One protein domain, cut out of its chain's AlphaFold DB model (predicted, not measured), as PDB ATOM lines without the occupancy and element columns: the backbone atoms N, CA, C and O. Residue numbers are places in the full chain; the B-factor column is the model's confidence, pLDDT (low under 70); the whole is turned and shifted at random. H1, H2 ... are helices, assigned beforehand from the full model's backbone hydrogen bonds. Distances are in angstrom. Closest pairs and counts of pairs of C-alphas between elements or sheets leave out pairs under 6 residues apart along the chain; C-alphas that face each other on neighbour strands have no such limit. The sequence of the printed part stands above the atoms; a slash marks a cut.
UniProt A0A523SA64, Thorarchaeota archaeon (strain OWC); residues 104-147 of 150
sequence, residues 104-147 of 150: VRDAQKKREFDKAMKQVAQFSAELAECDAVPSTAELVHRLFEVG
ATOM      1  N   VAL A 104     139.875 156.860 142.611       91.31
ATOM      2  CA  VAL A 104     140.824 157.198 143.684       91.31
ATOM      3  C   VAL A 104     142.238 156.743 143.322       91.31
ATOM      4  O   VAL A 104     143.190 157.513 143.461       91.31
ATOM      5  N   ARG A 105     142.383 155.515 142.810       91.62
ATOM      6  CA  ARG A 105     143.681 154.979 142.375       91.62
ATOM      7  C   ARG A 105     144.287 155.792 141.235       91.62
ATOM      8  O   ARG A 105     145.477 156.094 141.282       91.62
ATOM      9  N   ASP A 106     143.488 156.161 140.244       90.25
ATOM     10  CA  ASP A 106     143.943 156.930 139.086       90.25
ATOM     11  C   ASP A 106     144.345 158.355 139.503       90.25
ATOM     12  O   ASP A 106     145.403 158.843 139.100       90.25
ATOM     13  N   ALA A 107     143.595 158.983 140.416       89.75
ATOM     14  CA  ALA A 107     143.970 160.267 141.004       89.75
ATOM     15  C   ALA A 107     145.286 160.189 141.797       89.75
ATOM     16  O   ALA A 107     146.123 161.090 141.700       89.75
ATOM     17  N   GLN A 108     145.501 159.116 142.563       91.50
ATOM     18  CA  GLN A 108     146.744 158.933 143.308       91.50
ATOM     19  C   GLN A 108     147.936 158.677 142.383       91.50
ATOM     20  O   GLN A 108     148.978 159.302 142.558       91.50
ATOM     21  N   LYS A 109     147.769 157.843 141.349       90.12
ATOM     22  CA  LYS A 109     148.791 157.654 140.309       90.12
ATOM     23  C   LYS A 109     149.157 158.975 139.646       90.12
ATOM     24  O   LYS A 109     150.339 159.282 139.560       90.12
ATOM     25  N   LYS A 110     148.170 159.781 139.241       89.25
ATOM     26  CA  LYS A 110     148.411 161.101 138.640       89.25
ATOM     27  C   LYS A 110     149.240 162.004 139.555       89.25
ATOM     28  O   LYS A 110     150.167 162.652 139.084       89.25
ATOM     29  N   ARG A 111     148.948 162.017 140.862       90.38
ATOM     30  CA  ARG A 111     149.712 162.796 141.855       90.38
ATOM     31  C   ARG A 111     151.159 162.327 141.992       90.38
ATOM     32  O   ARG A 111     152.051 163.165 142.048       90.38
ATOM     33  N   GLU A 112     151.396 161.021 142.063       91.25
ATOM     34  CA  GLU A 112     152.761 160.491 142.177       91.25
ATOM     35  C   GLU A 112     153.564 160.706 140.886       91.25
ATOM     36  O   GLU A 112     154.718 161.123 140.943       91.25
ATOM     37  N   PHE A 113     152.934 160.531 139.720       89.75
ATOM     38  CA  PHE A 113     153.555 160.846 138.432       89.75
ATOM     39  C   PHE A 113     153.913 162.328 138.297       89.75
ATOM     40  O   PHE A 113     155.000 162.640 137.823       89.75
ATOM     41  N   ASP A 114     153.044 163.245 138.736       90.00
ATOM     42  CA  ASP A 114     153.330 164.685 138.702       90.00
ATOM     43  C   ASP A 114     154.588 165.045 139.510       90.00
ATOM     44  O   ASP A 114     155.441 165.798 139.039       90.00
ATOM     45  N   LYS A 115     154.755 164.450 140.699       90.88
ATOM     46  CA  LYS A 115     155.962 164.634 141.523       90.88
ATOM     47  C   LYS A 115     157.209 164.086 140.831       90.88
ATOM     48  O   LYS A 115     158.208 164.795 140.737       90.88
ATOM     49  N   ALA A 116     157.141 162.849 140.337       90.75
ATOM     50  CA  ALA A 116     158.269 162.197 139.682       90.75
ATOM     51  C   ALA A 116     158.709 162.962 138.424       90.75
ATOM     52  O   ALA A 116     159.896 163.212 138.233       90.75
ATOM     53  N   MET A 117     157.759 163.415 137.600       90.00
ATOM     54  CA  MET A 117     158.059 164.186 136.392       90.00
ATOM     55  C   MET A 117     158.758 165.507 136.709       90.00
ATOM     56  O   MET A 117     159.714 165.861 136.025       90.00
ATOM     57  N   LYS A 118     158.328 166.221 137.759       90.88
ATOM     58  CA  LYS A 118     159.000 167.454 138.208       90.88
ATOM     59  C   LYS A 118     160.458 167.203 138.596       90.88
ATOM     60  O   LYS A 118     161.323 167.972 138.191       90.88
ATOM     61  N   GLN A 119     160.733 166.115 139.316       91.62
ATOM     62  CA  GLN A 119     162.102 165.737 139.687       91.62
ATOM     63  C   GLN A 119     162.953 165.390 138.458       91.62
ATOM     64  O   GLN A 119     164.072 165.872 138.334       91.62
ATOM     65  N   VAL A 120     162.409 164.610 137.516       91.50
ATOM     66  CA  VAL A 120     163.116 164.249 136.275       91.50
ATOM     67  C   VAL A 120     163.442 165.486 135.441       91.50
ATOM     68  O   VAL A 120     164.564 165.602 134.954       91.50
ATOM     69  N   ALA A 121     162.496 166.416 135.290       91.44
ATOM     70  CA  ALA A 121     162.719 167.661 134.558       91.44
ATOM     71  C   ALA A 121     163.821 168.510 135.201       91.44
ATOM     72  O   ALA A 121     164.668 169.040 134.487       91.44
ATOM     73  N   GLN A 122     163.843 168.589 136.535       91.12
ATOM     74  CA  GLN A 122     164.877 169.309 137.273       91.12
ATOM     75  C   GLN A 122     166.265 168.684 137.071       91.12
ATOM     76  O   GLN A 122     167.178 169.382 136.646       91.12
ATOM     77  N   PHE A 123     166.414 167.373 137.291       93.06
ATOM     78  CA  PHE A 123     167.705 166.691 137.120       93.06
ATOM     79  C   PHE A 123     168.194 166.695 135.671       93.06
ATOM     80  O   PHE A 123     169.392 166.763 135.416       93.06
ATOM     81  N   SER A 124     167.270 166.632 134.712       91.88
ATOM     82  CA  SER A 124     167.610 166.674 133.288       91.88
ATOM     83  C   SER A 124     168.060 168.071 132.854       91.88
ATOM     84  O   SER A 124     168.984 168.176 132.058       91.88
ATOM     85  N   ALA A 125     167.437 169.135 133.378       92.06
ATOM     86  CA  ALA A 125     167.869 170.512 133.136       92.06
ATOM     87  C   ALA A 125     169.249 170.784 133.751       92.06
ATOM     88  O   ALA A 125     170.106 171.350 133.081       92.06
ATOM     89  N   GLU A 126     169.483 170.301 134.977       91.69
ATOM     90  CA  GLU A 126     170.780 170.387 135.659       91.69
ATOM     91  C   GLU A 126     171.884 169.657 134.877       91.69
ATOM     92  O   GLU A 126     172.940 170.229 134.630       91.69
ATOM     93  N   LEU A 127     171.621 168.429 134.412       93.06
ATOM     94  CA  LEU A 127     172.577 167.652 133.615       93.06
ATOM     95  C   LEU A 127     172.863 168.273 132.238       93.06
ATOM     96  O   LEU A 127     173.960 168.114 131.712       93.06
ATOM     97  N   ALA A 128     171.873 168.937 131.642       92.38
ATOM     98  CA  ALA A 128     171.997 169.601 130.347       92.38
ATOM     99  C   ALA A 128     172.530 171.044 130.444       92.38
ATOM    100  O   ALA A 128     172.591 171.716 129.417       92.38
ATOM    101  N   GLU A 129     172.879 171.517 131.648       89.94
ATOM    102  CA  GLU A 129     173.332 172.891 131.917       89.94
ATOM    103  C   GLU A 129     172.327 173.965 131.442       89.94
ATOM    104  O   GLU A 129     172.690 175.060 131.017       89.94
ATOM    105  N   CYS A 130     171.030 173.651 131.516       86.50
ATOM    106  CA  CYS A 130     169.943 174.562 131.172       86.50
ATOM    107  C   CYS A 130     169.383 175.237 132.434       86.50
ATOM    108  O   CYS A 130     168.783 174.569 133.276       86.50
ATOM    109  N   ASP A 131     169.461 176.568 132.517       78.44
ATOM    110  CA  ASP A 131     168.935 177.341 133.661       78.44
ATOM    111  C   ASP A 131     167.399 177.284 133.797       78.44
ATOM    112  O   ASP A 131     166.839 177.484 134.877       78.44
ATOM    113  N   ALA A 132     166.687 177.021 132.696       84.62
ATOM    114  CA  ALA A 132     165.230 176.985 132.666       84.62
ATOM    115  C   ALA A 132     164.702 175.544 132.726       84.62
ATOM    116  O   ALA A 132     164.789 174.794 131.752       84.62
ATOM    117  N   VAL A 133     164.079 175.173 133.849       84.00
ATOM    118  CA  VAL A 133     163.397 173.877 133.983       84.00
ATOM    119  C   VAL A 133     162.121 173.871 133.127       84.00
ATOM    120  O   VAL A 133     161.249 174.725 133.325       84.00
ATOM    121  N   PRO A 134     161.958 172.914 132.194       83.56
ATOM    122  CA  PRO A 134     160.759 172.834 131.370       83.56
ATOM    123  C   PRO A 134     159.527 172.452 132.205       83.56
ATOM    124  O   PRO A 134     159.590 171.621 133.113       83.56
ATOM    125  N   SER A 135     158.372 173.039 131.876       84.94
ATOM    126  CA  SER A 135     157.109 172.749 132.564       84.94
ATOM    127  C   SER A 135     156.618 171.330 132.266       84.94
ATOM    128  O   SER A 135     156.476 170.930 131.113       84.94
ATOM    129  N   THR A 136     156.290 170.577 133.316       84.56
ATOM    130  CA  THR A 136     155.792 169.194 133.214       84.56
ATOM    131  C   THR A 136     154.270 169.084 133.274       84.56
ATOM    132  O   THR A 136     153.719 168.020 132.984       84.56
ATOM    133  N   ALA A 137     153.573 170.174 133.610       77.69
ATOM    134  CA  ALA A 137     152.132 170.167 133.860       77.69
ATOM    135  C   ALA A 137     151.325 169.720 132.630       77.69
ATOM    136  O   ALA A 137     150.400 168.914 132.745       77.69
ATOM    137  N   GLU A 138     151.708 170.195 131.444       81.31
ATOM    138  CA  GLU A 138     151.016 169.876 130.194       81.31
ATOM    139  C   GLU A 138     151.251 168.419 129.757       81.31
ATOM    140  O   GLU A 138     150.345 167.760 129.248       81.31
ATOM    141  N   LEU A 139     152.442 167.874 130.034       82.12
ATOM    142  CA  LEU A 139     152.794 166.483 129.729       82.12
ATOM    143  C   LEU A 139     151.996 165.502 130.587       82.12
ATOM    144  O   LEU A 139     151.427 164.541 130.069       82.12
ATOM    145  N   VAL A 140     151.916 165.765 131.893       82.12
ATOM    146  CA  VAL A 140     151.127 164.944 132.819       82.12
ATOM    147  C   VAL A 140     149.647 165.016 132.443       82.12
ATOM    148  O   VAL A 140     148.959 164.002 132.446       82.12
ATOM    149  N   HIS A 141     149.144 166.190 132.063       80.81
ATOM    150  CA  HIS A 141     147.760 166.328 131.618       80.81
ATOM    151  C   HIS A 141     147.454 165.448 130.398       80.81
ATOM    152  O   HIS A 141     146.570 164.593 130.470       80.81
ATOM    153  N   ARG A 142     148.251 165.574 129.328       82.38
ATOM    154  CA  ARG A 142     148.075 164.795 128.092       82.38
ATOM    155  C   ARG A 142     148.198 163.288 128.327       82.38
ATOM    156  O   ARG A 142     147.413 162.523 127.776       82.38
ATOM    157  N   LEU A 143     149.135 162.853 129.172       80.75
ATOM    158  CA  LEU A 143     149.354 161.430 129.453       80.75
ATOM    159  C   LEU A 143     148.130 160.761 130.100       80.75
ATOM    160  O   LEU A 143     147.809 159.618 129.780       80.75
ATOM    161  N   PHE A 144     147.443 161.467 131.003       76.88
ATOM    162  CA  PHE A 144     146.289 160.922 131.722       76.88
ATOM    163  C   PHE A 144     144.946 161.164 131.009       76.88
ATOM    164  O   PHE A 144     144.011 160.403 131.242       76.88
ATOM    165  N   GLU A 145     144.830 162.156 130.120       69.00
ATOM    166  CA  GLU A 145     143.615 162.372 129.313       69.00
ATOM    167  C   GLU A 145     143.443 161.351 128.185       69.00
ATOM    168  O   GLU A 145     142.337 160.855 127.970       69.00
ATOM    169  N   VAL A 146     144.533 160.957 127.517       58.78
ATOM    170  CA  VAL A 146     144.493 159.958 126.430       58.78
ATOM    171  C   VAL A 146     144.004 158.586 126.933       58.78
ATOM    172  O   VAL A 146     143.434 157.807 126.174       58.78
ATOM    173  N   GLY A 147     144.137 158.303 128.234       52.22
ATOM    174  CA  GLY A 147     143.669 157.062 128.860       52.22
ATOM    175  C   GLY A 147     142.162 156.981 129.159       52.22
ATOM    176  O   GLY A 147     141.698 155.914 129.561       52.22
TER     177      GLY A 147
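What this domain is: This is residues 104 to 147 of the 150 residues of a protein of Thorarchaeota archaeon (strain OWC) (UniProt A0A523SA64). A long helix, H1, makes the length of the model, and after it the chain folds back so that a second, shorter helix, H2, packs on residues 110 to 117 of H1. The two form a lopsided helical hairpin. The printed part has 44 residues, with two named helices, H1 then H2, and no named strand; the class is all helix. The whole is loose, with a radius of gyration of the C-alphas of 11.9 A, and spans 37 by 16 by 10 A, a rod.

How they stand to each other: H1, residues 104 to 127, and H2, residues 137 to 147, form a helical hairpin. H2 touches H1 at residues 110 to 117 of H1 alone; the closest C-alphas, of Asp 114 and Val 140, are 6.3 A apart. The helices run opposite ways at a steep tilt of 41 degrees. Every O i to N i+4 pair is within hydrogen-bond range in H1, and 6 of 7 are in H2.

Where its parts are: H1 begins at C-alpha 104 (140.824, 157.198, 143.684) and measures 34.9 A from first to last C-alpha. H2 measures 16.4 A and ends at C-alpha 147 (143.669, 157.062, 128.860).

The domain as a whole: The C-alphas of Val 104 and Glu 129, the two farthest apart, are 38.0 A apart. The link from H1 to H2, nine residues, is short, and the printed part has no cut. Residues 145 to 147 have pLDDT under 70.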